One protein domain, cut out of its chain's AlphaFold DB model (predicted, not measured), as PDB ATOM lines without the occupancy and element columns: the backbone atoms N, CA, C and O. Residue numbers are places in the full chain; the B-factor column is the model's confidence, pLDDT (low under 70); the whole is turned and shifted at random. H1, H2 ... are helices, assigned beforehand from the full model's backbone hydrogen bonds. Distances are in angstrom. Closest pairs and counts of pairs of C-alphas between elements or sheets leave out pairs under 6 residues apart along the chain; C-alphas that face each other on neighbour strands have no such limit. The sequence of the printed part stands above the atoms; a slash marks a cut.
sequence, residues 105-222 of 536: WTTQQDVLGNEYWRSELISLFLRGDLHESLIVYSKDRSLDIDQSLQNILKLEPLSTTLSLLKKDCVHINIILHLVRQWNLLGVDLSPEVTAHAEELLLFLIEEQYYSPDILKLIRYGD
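What this domain is: This is residues 105 to 222 of the 536 residues of an uncharacterized protein of Chlamydia pneumoniae (UniProt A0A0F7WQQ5). Helical hairpins H3-H4 and H5-H6 pack together, H1 crosses H4 with H2 near both, and the long link 127 to 144 reaches toward one end. The printed part has 118 residues with six named helices, H1 to H6, class all helix. It is compact, with radius of gyration of the C-alphas 14.2 A and spans of 44, 31 and 24 A.

Where its parts are: Find C-alpha 116 at (107.976, 61.320, 21.329), where H1, residues 116 to 126, begins. H2 runs 145 to 152, H3 157 to 165, H4 172 to 185 and H5 195 to 206. H6, 212 to 220, ends at C-alpha 220 at (114.861, 87.545, 18.774).

How they stand to each other: H3 and H4, a hairpin, touch at a shallow tilt of 4 degrees. H4 touches H1 with residues 173 to 177 alone, C-alphas 174 and 117 closest, 4.4 A. H5 touches H3 with residues 196 to 200 alone. Every O i to N i+4 pair is within hydrogen-bond range but for H6, 4 of 5.

The domain as a whole: The printed part has no cut; 31 residues are under pLDDT 70.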
ATOM      1  N   TRP A 105      95.550  68.780  19.174       63.75
ATOM      2  CA  TRP A 105      96.863  68.832  19.804       63.75
ATOM      3  C   TRP A 105      97.255  67.424  20.244       63.75
ATOM      4  O   TRP A 105      96.421  66.692  20.787       63.75
ATOM      5  N   THR A 106      98.515  67.027  20.047       58.53
ATOM      6  CA  THR A 106      98.979  65.750  20.602       58.53
ATOM      7  C   THR A 106      98.799  65.756  22.129       58.53
ATOM      8  O   THR A 106      99.269  66.642  22.836       58.53
ATOM      9  N   THR A 107      98.039  64.779  22.641       44.03
ATOM     10  CA  THR A 107      97.445  64.736  23.999       44.03
ATOM     11  C   THR A 107      98.439  64.635  25.160       44.03
ATOM     12  O   THR A 107      98.027  64.612  26.317       44.03
ATOM     13  N   GLN A 108      99.737  64.543  24.882       46.78
ATOM     14  CA  GLN A 108     100.782  64.418  25.892       46.78
ATOM     15  C   GLN A 108     101.805  65.529  25.680       46.78
ATOM     16  O   GLN A 108     102.649  65.452  24.788       46.78
ATOM     17  N   GLN A 109     101.730  66.554  26.536       44.84
ATOM     18  CA  GLN A 109     102.904  67.341  26.898       44.84
ATOM     19  C   GLN A 109     103.794  66.417  27.724       44.84
ATOM     20  O   GLN A 109     103.735  66.420  28.953       44.84
ATOM     21  N   ASP A 110     104.542  65.544  27.052       37.84
ATOM     22  CA  ASP A 110     105.563  64.806  27.763       37.84
ATOM     23  C   ASP A 110     106.691  65.785  28.050       37.84
ATOM     24  O   ASP A 110     107.276  66.394  27.151       37.84
ATOM     25  N   VAL A 111     106.931  66.012  29.334       44.53
ATOM     26  CA  VAL A 111     107.791  67.099  29.780       44.53
ATOM     27  C   VAL A 111     109.216  66.889  29.247       44.53
ATOM     28  O   VAL A 111     109.895  67.884  29.000       44.53
ATOM     29  N   LEU A 112     109.682  65.655  28.983       45.25
ATOM     30  CA  LEU A 112     111.116  65.384  28.770       45.25
ATOM     31  C   LEU A 112     111.488  64.098  27.976       45.25
ATOM     32  O   LEU A 112     112.582  63.571  28.173       45.25
ATOM     33  N   GLY A 113     110.661  63.568  27.069       44.31
ATOM     34  CA  GLY A 113     111.001  62.346  26.315       44.31
ATOM     35  C   GLY A 113     111.734  62.576  24.980       44.31
ATOM     36  O   GLY A 113     111.208  63.232  24.080       44.31
ATOM     37  N   ASN A 114     112.912  61.963  24.785       52.22
ATOM     38  CA  ASN A 114     113.600  61.897  23.479       52.22
ATOM     39  C   ASN A 114     112.868  61.012  22.448       52.22
ATOM     40  O   ASN A 114     113.238  60.991  21.276       52.22
ATOM     41  N   GLU A 115     111.861  60.253  22.874       58.53
ATOM     42  CA  GLU A 115     111.161  59.279  22.037       58.53
ATOM     43  C   GLU A 115     109.969  59.883  21.280       58.53
ATOM     44  O   GLU A 115     109.780  59.613  20.091       58.53
ATOM     45  N   TYR A 116     109.201  60.771  21.919       69.50
ATOM     46  CA  TYR A 116     107.976  61.320  21.329       69.50
ATOM     47  C   TYR A 116     108.245  62.261  20.157       69.50
ATOM     48  O   TYR A 116     107.600  62.129  19.117       69.50
ATOM     49  N   TRP A 117     109.234  63.158  20.261       76.38
ATOM     50  CA  TRP A 117     109.554  64.063  19.150       76.38
ATOM     51  C   TRP A 117     110.057  63.302  17.921       76.38
ATOM     52  O   TRP A 117     109.795  63.719  16.797       76.38
ATOM     53  N   ARG A 118     110.742  62.165  18.110       79.88
ATOM     54  CA  ARG A 118     111.216  61.309  17.013       79.88
ATOM     55  C   ARG A 118     110.054  60.650  16.279       79.88
ATOM     56  O   ARG A 118     110.028  60.647  15.050       79.88
ATOM     57  N   SER A 119     109.071  60.147  17.025       79.94
ATOM     58  CA  SER A 119     107.829  59.622  16.451       79.94
ATOM     59  C   SER A 119     107.022  60.717  15.744       79.94
ATOM     60  O   SER A 119     106.533  60.518  14.631       79.94
ATOM     61  N   GLU A 120     106.906  61.899  16.351       84.81
ATOM     62  CA  GLU A 120     106.227  63.044  15.740       84.81
ATOM     63  C   GLU A 120     106.955  63.549  14.490       84.81
ATOM     64  O   GLU A 120     106.300  63.902  13.514       84.81
ATOM     65  N   LEU A 121     108.288  63.507  14.456       86.94
ATOM     66  CA  LEU A 121     109.070  63.847  13.271       86.94
ATOM     67  C   LEU A 121     108.763  62.903  12.100       86.94
ATOM     68  O   LEU A 121     108.581  63.354  10.971       86.94
ATOM     69  N   ILE A 122     108.659  61.597  12.367       84.19
ATOM     70  CA  ILE A 122     108.219  60.624  11.359       84.19
ATOM     71  C   ILE A 122     106.804  60.975  10.878       84.19
ATOM     72  O   ILE A 122     106.551  60.978   9.674       84.19
ATOM     73  N   SER A 123     105.895  61.321  11.797       83.62
ATOM     74  CA  SER A 123     104.529  61.743  11.456       83.62
ATOM     75  C   SER A 123     104.509  62.992  10.570       83.62
ATOM     76  O   SER A 123     103.797  62.996   9.568       83.62
ATOM     77  N   LEU A 124     105.327  64.011  10.869       87.94
ATOM     78  CA  LEU A 124     105.437  65.226  10.053       87.94
ATOM     79  C   LEU A 124     105.840  64.913   8.608       87.94
ATOM     80  O   LEU A 124     105.274  65.478   7.673       87.94
ATOM     81  N   PHE A 125     106.785  63.993   8.406       86.50
ATOM     82  CA  PHE A 125     107.179  63.573   7.061       86.50
ATOM     83  C   PHE A 125     106.100  62.743   6.363       86.50
ATOM     84  O   PHE A 125     105.795  63.001   5.203       86.50
ATOM     85  N   LEU A 126     105.480  61.783   7.059       83.00
ATOM     86  CA  LEU A 126     104.420  60.942   6.486       83.00
ATOM     87  C   LEU A 126     103.177  61.745   6.082       83.00
ATOM     88  O   LEU A 126     102.492  61.374   5.130       83.00
ATOM     89  N   ARG A 127     102.889  62.834   6.798       82.88
ATOM     90  CA  ARG A 127     101.777  63.749   6.508       82.88
ATOM     91  C   ARG A 127     102.126  64.818   5.470       82.88
ATOM     92  O   ARG A 127     101.234  65.527   5.017       82.88
ATOM     93  N   GLY A 128     103.396  64.924   5.075       82.81
ATOM     94  CA  GLY A 128     103.868  65.953   4.147       82.81
ATOM     95  C   GLY A 128     103.885  67.361   4.751       82.81
ATOM     96  O   GLY A 128     103.848  68.344   4.013       82.81
ATOM     97  N   ASP A 129     103.942  67.480   6.080       86.12
ATOM     98  CA  ASP A 129     104.037  68.771   6.770       86.12
ATOM     99  C   ASP A 129     105.432  69.393   6.658       86.12
ATOM    100  O   ASP A 129     105.580  70.613   6.737       86.12
ATOM    101  N   LEU A 130     106.440  68.557   6.405       87.56
ATOM    102  CA  LEU A 130     107.795  68.950   6.042       87.56
ATOM    103  C   LEU A 130     108.160  68.379   4.670       87.56
ATOM    104  O   LEU A 130     107.759  67.275   4.308       87.56
ATOM    105  N   HIS A 131     108.955  69.131   3.907       87.81
ATOM    106  CA  HIS A 131     109.336  68.738   2.553       87.81
ATOM    107  C   HIS A 131     110.251  67.502   2.560       87.81
ATOM    108  O   HIS A 131     111.223  67.439   3.316       87.81
ATOM    109  N   GLU A 132     109.997  66.550   1.656       85.75
ATOM    110  CA  GLU A 132     110.728  65.273   1.572       85.75
ATOM    111  C   GLU A 132     112.241  65.447   1.365       85.75
ATOM    112  O   GLU A 132     113.025  64.588   1.754       85.75
ATOM    113  N   SER A 133     112.684  66.577   0.803       88.75
ATOM    114  CA  SER A 133     114.115  66.875   0.619       88.75
ATOM    115  C   SER A 133     114.902  67.009   1.925       88.75
ATOM    116  O   SER A 133     116.130  67.027   1.891       88.75
ATOM    117  N   LEU A 134     114.220  67.175   3.059       90.75
ATOM    118  CA  LEU A 134     114.855  67.248   4.375       90.75
ATOM    119  C   LEU A 134     115.179  65.850   4.923       90.75
ATOM    120  O   LEU A 134     116.027  65.734   5.809       90.75
ATOM    121  N   ILE A 135     114.549  64.808   4.367       90.69
ATOM    122  CA  ILE A 135     114.672  63.419   4.798       90.69
ATOM    123  C   ILE A 135     116.014  62.835   4.357       90.69
ATOM    124  O   ILE A 135     116.395  62.899   3.187       90.69
ATOM    125  N   VAL A 136     116.705  62.190   5.294       89.62
ATOM    126  CA  VAL A 136     117.905  61.399   5.026       89.62
ATOM    127  C   VAL A 136     117.644  59.950   5.403       89.62
ATOM    128  O   VAL A 136     117.137  59.656   6.481       89.62
ATOM    129  N   TYR A 137     117.999  59.035   4.502       86.19
ATOM    130  CA  TYR A 137     117.904  57.599   4.736       86.19
ATOM    131  C   TYR A 137     119.294  57.006   4.955       86.19
ATOM    132  O   TYR A 137     120.234  57.297   4.207       86.19
ATOM    133  N   SER A 138     119.418  56.139   5.954       84.75
ATOM    134  CA  SER A 138     120.619  55.346   6.203       84.75
ATOM    135  C   SER A 138     120.793  54.248   5.143       84.75
ATOM    136  O   SER A 138     119.932  53.999   4.293       84.75
ATOM    137  N   LYS A 139     121.946  53.565   5.154       82.50
ATOM    138  CA  LYS A 139     122.300  52.558   4.129       82.50
ATOM    139  C   LYS A 139     121.346  51.357   4.081       82.50
ATOM    140  O   LYS A 139     121.199  50.740   3.031       82.50
ATOM    141  N   ASP A 140     120.717  51.033   5.201       83.94
ATOM    142  CA  ASP A 140     119.684  50.005   5.369       83.94
ATOM    143  C   ASP A 140     118.261  50.509   5.060       83.94
ATOM    144  O   ASP A 140     117.304  49.748   5.182       83.94
ATOM    145  N   ARG A 141     118.129  51.749   4.567       73.81
ATOM    146  CA  ARG A 141     116.873  52.419   4.191       73.81
ATOM    147  C   ARG A 141     115.955  52.787   5.361       73.81
ATOM    148  O   ARG A 141     114.809  53.153   5.108       73.81
ATOM    149  N   SER A 142     116.424  52.735   6.608       79.81
ATOM    150  CA  SER A 142     115.708  53.388   7.710       79.81
ATOM    151  C   SER A 142     115.876  54.910   7.660       79.81
ATOM    152  O   SER A 142     116.789  55.428   7.014       79.81
ATOM    153  N   LEU A 143     114.966  55.637   8.311       80.50
ATOM    154  CA  LEU A 143     115.071  57.085   8.469       80.50
ATOM    155  C   LEU A 143     116.251  57.415   9.395       80.50
ATOM    156  O   LEU A 143     116.270  56.986  10.546       80.50
ATOM    157  N   ASP A 144     117.201  58.210   8.908       85.12
ATOM    158  CA  ASP A 144     118.242  58.816   9.737       85.12
ATOM    159  C   ASP A 144     117.659  60.066  10.404       85.12
ATOM    160  O   ASP A 144     117.604  61.156   9.823       85.12
ATOM    161  N   ILE A 145     117.135  59.870  11.613       83.62
ATOM    162  CA  ILE A 145     116.414  60.892  12.374       83.62
ATOM    163  C   ILE A 145     117.317  62.082  12.703       83.62
ATOM    164  O   ILE A 145     116.909  63.228  12.506       83.62
ATOM    165  N   ASP A 146     118.545  61.824  13.149       82.88
ATOM    166  CA  ASP A 146     119.457  62.876  13.592       82.88
ATOM    167  C   ASP A 146     119.904  63.737  12.405       82.88
ATOM    168  O   ASP A 146     119.870  64.968  12.472       82.88
ATOM    169  N   GLN A 147     120.252  63.117  11.272       84.06
ATOM    170  CA  GLN A 147     120.666  63.865  10.087       84.06
ATOM    171  C   GLN A 147     119.495  64.607   9.421       84.06
ATOM    172  O   GLN A 147     119.688  65.714   8.904       84.06
ATOM    173  N   SER A 148     118.285  64.039   9.459       88.44
ATOM    174  CA  SER A 148     117.066  64.707   8.978       88.44
ATOM    175  C   SER A 148     116.715  65.920   9.845       88.44
ATOM    176  O   SER A 148     116.428  66.995   9.317       88.44
ATOM    177  N   LEU A 149     116.833  65.794  11.173       88.75
ATOM    178  CA  LEU A 149     116.665  66.905  12.111       88.75
ATOM    179  C   LEU A 149     117.653  68.040  11.809       88.75
ATOM    180  O   LEU A 149     117.249  69.195  11.706       88.75
ATOM    181  N   GLN A 150     118.930  67.725  11.571       87.94
ATOM    182  CA  GLN A 150     119.939  68.727  11.201       87.94
ATOM    183  C   GLN A 150     119.611  69.478   9.903       87.94
ATOM    184  O   GLN A 150     120.036  70.619   9.729       87.94
ATOM    185  N   ASN A 151     118.868  68.871   8.974       89.69
ATOM    186  CA  ASN A 151     118.397  69.579   7.784       89.69
ATOM    187  C   ASN A 151     117.237  70.526   8.098       89.69
ATOM    188  O   ASN A 151     117.215  71.630   7.560       89.69
ATOM    189  N   ILE A 152     116.319  70.134   8.984       92.00
ATOM    190  CA  ILE A 152     115.218  70.998   9.440       92.00
ATOM    191  C   ILE A 152     115.765  72.211  10.195       92.00
ATOM    192  O   ILE A 152     115.301  73.324   9.981       92.00
ATOM    193  N   LEU A 153     116.800  72.030  11.018       88.69
ATOM    194  CA  LEU A 153     117.392  73.128  11.787       88.69
ATOM    195  C   LEU A 153     118.055  74.215  10.924       88.69
ATOM    196  O   LEU A 153     118.338  75.293  11.435       88.69
ATOM    197  N   LYS A 154     118.268  73.967   9.623       88.62
ATOM    198  CA  LYS A 154     118.740  74.973   8.654       88.62
ATOM    199  C   LYS A 154     117.621  75.863   8.110       88.62
ATOM    200  O   LYS A 154     117.919  76.823   7.402       88.62
ATOM    201  N   LEU A 155     116.357  75.513   8.355       88.94
ATOM    202  CA  LEU A 155     115.212  76.329   7.961       88.94
ATOM    203  C   LEU A 155     115.117  77.584   8.829       88.94
ATOM    204  O   LEU A 155     115.670  77.640   9.927       88.94
ATOM    205  N   GLU A 156     114.387  78.583   8.335       87.94
ATOM    206  CA  GLU A 156     114.128  79.806   9.087       87.94
ATOM    207  C   GLU A 156     113.192  79.492  10.281       87.94
ATOM    208  O   GLU A 156     112.090  78.972  10.059       87.94
ATOM    209  N   PRO A 157     113.613  79.748  11.537       87.94
ATOM    210  CA  PRO A 157     112.903  79.286  12.730       87.94
ATOM    211  C   PRO A 157     111.464  79.792  12.886       87.94
ATOM    212  O   PRO A 157     110.579  79.007  13.234       87.94
ATOM    213  N   LEU A 158     111.207  81.084  12.661       87.88
ATOM    214  CA  LEU A 158     109.918  81.712  12.977       87.88
ATOM    215  C   LEU A 158     108.817  81.255  12.019       87.88
ATOM    216  O   LEU A 158     107.769  80.776  12.455       87.88
ATOM    217  N   SER A 159     109.070  81.339  10.716       87.75
ATOM    218  CA  SER A 159     108.154  80.902   9.660       87.75
ATOM    219  C   SER A 159     107.906  79.397   9.706       87.75
ATOM    220  O   SER A 159     106.766  78.958   9.546       87.75
ATOM    221  N   THR A 160     108.938  78.595   9.996       90.38
ATOM    222  CA  THR A 160     108.788  77.141  10.143       90.38
ATOM    223  C   THR A 160     107.917  76.808  11.353       90.38
ATOM    224  O   THR A 160     106.976  76.026  11.229       90.38
ATOM    225  N   THR A 161     108.175  77.439  12.502       90.25
ATOM    226  CA  THR A 161     107.374  77.253  13.724       90.25
ATOM    227  C   THR A 161     105.914  77.628  13.483       90.25
ATOM    228  O   THR A 161     105.015  76.842  13.778       90.25
ATOM    229  N   LEU A 162     105.671  78.795  12.882       90.25
ATOM    230  CA  LEU A 162     104.328  79.265  12.563       90.25
ATOM    231  C   LEU A 162     103.592  78.326  11.599       90.25
ATOM    232  O   LEU A 162     102.425  78.005  11.817       90.25
ATOM    233  N   SER A 163     104.273  77.862  10.549       90.25
ATOM    234  CA  SER A 163     103.713  76.930   9.564       90.25
ATOM    235  C   SER A 163     103.268  75.616  10.206       90.25
ATOM    236  O   SER A 163     102.177  75.127   9.913       90.25
ATOM    237  N   LEU A 164     104.082  75.067  11.114       90.56
ATOM    238  CA  LEU A 164     103.776  73.824  11.823       90.56
ATOM    239  C   LEU A 164     102.637  73.993  12.837       90.56
ATOM    240  O   LEU A 164     101.801  73.103  12.965       90.56
ATOM    241  N   LEU A 165     102.561  75.134  13.526       87.88
ATOM    242  CA  LEU A 165     101.483  75.421  14.480       87.88
ATOM    243  C   LEU A 165     100.129  75.662  13.803       87.88
ATOM    244  O   LEU A 165      99.086  75.365  14.378       87.88
ATOM    245  N   LYS A 166     100.123  76.177  12.570       87.50
ATOM    246  CA  LYS A 166      98.898  76.403  11.789       87.50
ATOM    247  C   LYS A 166      98.292  75.130  11.189       87.50
ATOM    248  O   LYS A 166      97.249  75.220  10.546       87.50
ATOM    249  N   LYS A 167      98.923  73.967  11.364       86.38
ATOM    250  CA  LYS A 167      98.392  72.685  10.887       86.38
ATOM    251  C   LYS A 167      97.189  72.238  11.715       86.38
ATOM    252  O   LYS A 167      97.116  72.506  12.910       86.38
ATOM    253  N   ASP A 168      96.283  71.498  11.079       78.19
ATOM    254  CA  ASP A 168      95.082  70.952  11.733       78.19
ATOM    255  C   ASP A 168      95.432  69.955  12.854       78.19
ATOM    256  O   ASP A 168      94.726  69.857  13.857       78.19
ATOM    257  N   CYS A 169      96.550  69.239  12.691       77.94
ATOM    258  CA  CYS A 169      97.138  68.381  13.712       77.94
ATOM    259  C   CYS A 169      98.478  68.963  14.156       77.94
ATOM    260  O   CYS A 169      99.457  68.933  13.406       77.94
ATOM    261  N   VAL A 170      98.528  69.459  15.389       78.81
ATOM    262  CA  VAL A 170      99.716  70.120  15.930       78.81
ATOM    263  C   VAL A 170     100.569  69.100  16.677       78.81
ATOM    264  O   VAL A 170     100.220  68.631  17.762       78.81
ATOM    265  N   HIS A 171     101.720  68.773  16.092       82.12
ATOM    266  CA  HIS A 171     102.747  67.935  16.706       82.12
ATOM    267  C   HIS A 171     103.634  68.786  17.624       82.12
ATOM    268  O   HIS A 171     104.692  69.279  17.232       82.12
ATOM    269  N   ILE A 172     103.145  69.049  18.837       77.88
ATOM    270  CA  ILE A 172     103.738  70.079  19.691       77.88
ATOM    271  C   ILE A 172     105.119  69.693  20.233       77.88
ATOM    272  O   ILE A 172     105.969  70.568  20.397       77.88
ATOM    273  N   ASN A 173     105.396  68.405  20.455       74.12
ATOM    274  CA  ASN A 173     106.656  67.964  21.052       74.12
ATOM    275  C   ASN A 173     107.834  68.165  20.090       74.12
ATOM    276  O   ASN A 173     108.887  68.650  20.504       74.12
ATOM    277  N   ILE A 174     107.658  67.872  18.797       83.56
ATOM    278  CA  ILE A 174     108.672  68.183  17.777       83.56
ATOM    279  C   ILE A 174     108.822  69.690  17.555       83.56
ATOM    280  O   ILE A 174     109.950  70.162  17.439       83.56
ATOM    281  N   ILE A 175     107.734  70.471  17.569       86.62
ATOM    282  CA  ILE A 175     107.819  71.936  17.441       86.62
ATOM    283  C   ILE A 175     108.636  72.523  18.598       86.62
ATOM    284  O   ILE A 175     109.599  73.251  18.363       86.62
ATOM    285  N   LEU A 176     108.314  72.160  19.844       77.38
ATOM    286  CA  LEU A 176     109.065  72.608  21.019       77.38
ATOM    287  C   LEU A 176     110.525  72.144  20.969       77.38
ATOM    288  O   LEU A 176     111.425  72.919  21.293       77.38
ATOM    289  N   HIS A 177     110.783  70.911  20.523       79.38
ATOM    290  CA  HIS A 177     112.144  70.410  20.353       79.38
ATOM    291  C   HIS A 177     112.941  71.253  19.345       79.38
ATOM    292  O   HIS A 177     114.051  71.681  19.654       79.38
ATOM    293  N   LEU A 178     112.372  71.539  18.171       84.62
ATOM    294  CA  LEU A 178     113.002  72.367  17.140       84.62
ATOM    295  C   LEU A 178     113.299  73.782  17.649       84.62
ATOM    296  O   LEU A 178     114.427  74.257  17.524       84.62
ATOM    297  N   VAL A 179     112.321  74.416  18.298       80.56
ATOM    298  CA  VAL A 179     112.458  75.752  18.895       80.56
ATOM    299  C   VAL A 179     113.579  75.794  19.926       80.56
ATOM    300  O   VAL A 179     114.405  76.709  19.904       80.56
ATOM    301  N   ARG A 180     113.678  74.777  20.788       73.75
ATOM    302  CA  ARG A 180     114.801  74.646  21.724       73.75
ATOM    303  C   ARG A 180     116.127  74.555  20.981       73.75
ATOM    304  O   ARG A 180     117.038  75.304  21.309       73.75
ATOM    305  N   GLN A 181     116.242  73.703  19.963       74.56
ATOM    306  CA  GLN A 181     117.483  73.588  19.191       74.56
ATOM    307  C   GLN A 181     117.870  74.910  18.506       74.56
ATOM    308  O   GLN A 181     119.032  75.303  18.581       74.56
ATOM    309  N   TRP A 182     116.924  75.645  17.912       81.06
ATOM    310  CA  TRP A 182     117.193  76.965  17.326       81.06
ATOM    311  C   TRP A 182     117.653  77.990  18.365       81.06
ATOM    312  O   TRP A 182     118.666  78.659  18.155       81.06
ATOM    313  N   ASN A 183     116.979  78.052  19.518       66.56
ATOM    314  CA  ASN A 183     117.385  78.905  20.636       66.56
ATOM    315  C   ASN A 183     118.809  78.574  21.126       66.56
ATOM    316  O   ASN A 183     119.531  79.469  21.558       66.56
ATOM    317  N   LEU A 184     119.231  77.305  21.055       64.62
ATOM    318  CA  LEU A 184     120.579  76.866  21.441       64.62
ATOM    319  C   LEU A 184     121.651  77.122  20.391       64.62
ATOM    320  O   LEU A 184     122.823  77.252  20.741       64.62
ATOM    321  N   LEU A 185     121.273  77.163  19.119       68.38
ATOM    322  CA  LEU A 185     122.180  77.526  18.037       68.38
ATOM    323  C   LEU A 185     122.517  79.021  18.051       68.38
ATOM    324  O   LEU A 185     123.517  79.400  17.448       68.38
ATOM    325  N   GLY A 186     121.722  79.846  18.745       61.78
ATOM    326  CA  GLY A 186     121.929  81.293  18.800       61.78
ATOM    327  C   GLY A 186     121.834  81.925  17.414       61.78
ATOM    328  O   GLY A 186     122.658  82.761  17.066       61.78
ATOM    329  N   VAL A 187     120.890  81.451  16.591       64.81
ATOM    330  CA  VAL A 187     120.715  81.934  15.218       64.81
ATOM    331  C   VAL A 187     120.341  83.416  15.258       64.81
ATOM    332  O   VAL A 187     119.275  83.764  15.765       64.81
ATOM    333  N   ASP A 188     121.197  84.273  14.702       59.25
ATOM    334  CA  ASP A 188     120.878  85.686  14.489       59.25
ATOM    335  C   ASP A 188     119.737  85.787  13.470       59.25
ATOM    336  O   ASP A 188     119.906  85.496  12.281       59.25
ATOM    337  N   LEU A 189     118.548  86.165  13.941       64.12
ATOM    338  CA  LEU A 189     117.380  86.350  13.087       64.12
ATOM    339  C   LEU A 189     117.511  87.678  12.337       64.12
ATOM    340  O   LEU A 189     117.825  88.713  12.928       64.12
ATOM    341  N   SER A 190     117.295  87.661  11.019       57.53
ATOM    342  CA  SER A 190     117.400  88.889  10.235       57.53
ATOM    343  C   SER A 190     116.196  89.813  10.498       57.53
ATOM    344  O   SER A 190     115.066  89.340  10.649       57.53
ATOM    345  N   PRO A 191     116.386  91.145  10.490       54.22
ATOM    346  CA  PRO A 191     115.301  92.109  10.694       54.22
ATOM    347  C   PRO A 191     114.180  92.015   9.648       54.22
ATOM    348  O   PRO A 191     113.048  92.403   9.906       54.22
ATOM    349  N   GLU A 192     114.477  91.491   8.459       51.59
ATOM    350  CA  GLU A 192     113.529  91.321   7.348       51.59
ATOM    351  C   GLU A 192     112.544  90.157   7.582       51.59
ATOM    352  O   GLU A 192     111.533  90.051   6.893       51.59
ATOM    353  N   VAL A 193     112.815  89.303   8.575       57.34
ATOM    354  CA  VAL A 193     112.019  88.116   8.939       57.34
ATOM    355  C   VAL A 193     111.082  88.381  10.141       57.34
ATOM    356  O   VAL A 193     110.228  87.554  10.462       57.34
ATOM    357  N   THR A 194     111.157  89.575  10.742       64.94
ATOM    358  CA  THR A 194     110.412  90.033  11.943       64.94
ATOM    359  C   THR A 194     108.881  89.899  11.854       64.94
ATOM    360  O   THR A 194     108.234  89.631  12.865       64.94
ATOM    361  N   ALA A 195     108.274  89.968  10.663       76.00
ATOM    362  CA  ALA A 195     106.815  89.847  10.502       76.00
ATOM    363  C   ALA A 195     106.248  88.494  10.984       76.00
ATOM    364  O   ALA A 195     105.159  88.442  11.556       76.00
ATOM    365  N   HIS A 196     106.997  87.396  10.816       83.25
ATOM    366  CA  HIS A 196     106.566  86.082  11.306       83.25
ATOM    367  C   HIS A 196     106.610  85.993  12.833       83.25
ATOM    368  O   HIS A 196     105.876  85.196  13.404       83.25
ATOM    369  N   ALA A 197     107.446  86.797  13.501       82.88
ATOM    370  CA  ALA A 197     107.484  86.846  14.957       82.88
ATOM    371  C   ALA A 197     106.205  87.485  15.513       82.88
ATOM    372  O   ALA A 197     105.627  86.959  16.461       82.88
ATOM    373  N   GLU A 198     105.739  88.575  14.898       83.62
ATOM    374  CA  GLU A 198     104.465  89.217  15.248       83.62
ATOM    375  C   GLU A 198     103.276  88.297  14.983       83.62
ATOM    376  O   GLU A 198     102.415  88.130  15.845       83.62
ATOM    377  N   GLU A 199     103.243  87.666  13.809       86.38
ATOM    378  CA  GLU A 199     102.167  86.749  13.436       86.38
ATOM    379  C   GLU A 199     102.137  85.511  14.339       86.38
ATOM    380  O   GLU A 199     101.069  85.065  14.755       86.38
ATOM    381  N   LEU A 200     103.308  84.980  14.690       87.88
ATOM    382  CA  LEU A 200     103.428  83.894  15.649       87.88
ATOM    383  C   LEU A 200     102.965  84.328  17.040       87.88
ATOM    384  O   LEU A 200     102.215  83.596  17.673       87.88
ATOM    385  N   LEU A 201     103.340  85.521  17.502       85.62
ATOM    386  CA  LEU A 201     102.876  86.055  18.780       85.62
ATOM    387  C   LEU A 201     101.352  86.217  18.817       85.62
ATOM    388  O   LEU A 201     100.720  85.780  19.775       85.62
ATOM    389  N   LEU A 202     100.763  86.794  17.767       84.94
ATOM    390  CA  LEU A 202      99.313  86.916  17.600       84.94
ATOM    391  C   LEU A 202      98.631  85.551  17.641       84.94
ATOM    392  O   LEU A 202      97.693  85.366  18.409       84.94
ATOM    393  N   PHE A 203      99.150  84.589  16.879       85.12
ATOM    394  CA  PHE A 203      98.630  83.229  16.851       85.12
ATOM    395  C   PHE A 203      98.648  82.582  18.242       85.12
ATOM    396  O   PHE A 203      97.664  81.973  18.642       85.12
ATOM    397  N   LEU A 204      99.738  82.728  19.004       80.62
ATOM    398  CA  LEU A 204      99.819  82.197  20.370       80.62
ATOM    399  C   LEU A 204      98.783  82.836  21.299       80.62
ATOM    400  O   LEU A 204      98.197  82.142  22.127       80.62
ATOM    401  N   ILE A 205      98.551  84.144  21.159       77.25
ATOM    402  CA  ILE A 205      97.534  84.852  21.939       77.25
ATOM    403  C   ILE A 205      96.127  84.362  21.559       77.25
ATOM    404  O   ILE A 205      95.324  84.089  22.449       77.25
ATOM    405  N   GLU A 206      95.830  84.231  20.264       79.06
ATOM    406  CA  GLU A 206      94.537  83.761  19.743       79.06
ATOM    407  C   GLU A 206      94.236  82.315  20.153       79.06
ATOM    408  O   GLU A 206      93.143  82.018  20.633       79.06
ATOM    409  N   GLU A 207      95.226  81.435  20.024       74.44
ATOM    410  CA  GLU A 207      95.143  80.026  20.420       74.44
ATOM    411  C   GLU A 207      95.285  79.817  21.923       74.44
ATOM    412  O   GLU A 207      95.259  78.673  22.378       74.44
ATOM    413  N   GLN A 208      95.432  80.895  22.706       69.44
ATOM    414  CA  GLN A 208      95.494  80.798  24.164       69.44
ATOM    415  C   GLN A 208      96.637  79.874  24.629       69.44
ATOM    416  O   GLN A 208      96.568  79.161  25.635       69.44
ATOM    417  N   TYR A 209      97.726  79.875  23.855       72.06
ATOM    418  CA  TYR A 209      98.836  78.952  24.009       72.06
ATOM    419  C   TYR A 209     100.087  79.678  24.497       72.06
ATOM    420  O   TYR A 209     100.767  80.393  23.760       72.06
ATOM    421  N   TYR A 210     100.434  79.437  25.760       66.56
ATOM    422  CA  TYR A 210     101.636  79.981  26.378       66.56
ATOM    423  C   TYR A 210     102.796  78.978  26.316       66.56
ATOM    424  O   TYR A 210     102.738  77.909  26.920       66.56
ATOM    425  N   SER A 211     103.879  79.345  25.621       69.50
ATOM    426  CA  SER A 211     105.124  78.570  25.591       69.50
ATOM    427  C   SER A 211     106.348  79.479  25.754       69.50
ATOM    428  O   SER A 211     106.646  80.258  24.845       69.50
ATOM    429  N   PRO A 212     107.104  79.362  26.863       63.00
ATOM    430  CA  PRO A 212     108.323  80.143  27.083       63.00
ATOM    431  C   PRO A 212     109.383  79.947  25.993       63.00
ATOM    432  O   PRO A 212     110.040  80.905  25.593       63.00
ATOM    433  N   ASP A 213     109.525  78.720  25.479       65.56
ATOM    434  CA  ASP A 213     110.483  78.391  24.418       65.56
ATOM    435  C   ASP A 213     110.167  79.164  23.125       65.56
ATOM    436  O   ASP A 213     111.063  79.757  22.514       65.56
ATOM    437  N   ILE A 214     108.887  79.201  22.737       77.81
ATOM    438  CA  ILE A 214     108.421  79.912  21.539       77.81
ATOM    439  C   ILE A 214     108.468  81.426  21.763       77.81
ATOM    440  O   ILE A 214     108.918  82.158  20.886       77.81
ATOM    441  N   LEU A 215     108.098  81.908  22.952       74.62
ATOM    442  CA  LEU A 215     108.223  83.322  23.309       74.62
ATOM    443  C   LEU A 215     109.671  83.809  23.235       74.62
ATOM    444  O   LEU A 215     109.932  84.877  22.685       74.62
ATOM    445  N   LYS A 216     110.628  83.013  23.722       72.12
ATOM    446  CA  LYS A 216     112.055  83.323  23.596       72.12
ATOM    447  C   LYS A 216     112.481  83.441  22.133       72.12
ATOM    448  O   LYS A 216     113.189  84.389  21.802       72.12
ATOM    449  N   LEU A 217     112.001  82.548  21.267       76.38
ATOM    450  CA  LEU A 217     112.264  82.618  19.829       76.38
ATOM    451  C   LEU A 217     111.684  83.901  19.202       76.38
ATOM    452  O   LEU A 217     112.380  84.601  18.471       76.38
ATOM    453  N   ILE A 218     110.442  84.254  19.550       78.44
ATOM    454  CA  ILE A 218     109.761  85.480  19.102       78.44
ATOM    455  C   ILE A 218     110.513  86.746  19.541       78.44
ATOM    456  O   ILE A 218     110.540  87.718  18.787       78.44
ATOM    457  N   ARG A 219     111.165  86.748  20.721       72.12
ATOM    458  CA  ARG A 219     111.996  87.882  21.192       72.12
ATOM    459  C   ARG A 219     113.009  88.311  20.163       72.12
ATOM    460  O   ARG A 219     113.189  89.497  19.921       72.12
ATOM    461  N   TYR A 220     113.728  87.320  19.647       66.38
ATOM    462  CA  TYR A 220     114.861  87.545  18.774       66.38
ATOM    463  C   TYR A 220     114.382  88.075  17.422       66.38
ATOM    464  O   TYR A 220     115.123  88.778  16.749       66.38
ATOM    465  N   GLY A 221     113.125  87.795  17.064       64.81
ATOM    466  CA  GLY A 221     112.442  88.349  15.902       64.81
ATOM    467  C   GLY A 221     111.746  89.688  16.142       64.81
ATOM    468  O   GLY A 221     110.971  90.094  15.288       64.81
ATOM    469  N   ASP A 222     111.974  90.343  17.284       70.31
ATOM    470  CA  ASP A 222     111.504  91.696  17.609       70.31
ATOM    471  C   ASP A 222     109.998  91.945  17.364       70.31
ATOM    472  O   ASP A 222     109.586  92.981  16.853       70.31
TER     473      ASP A 222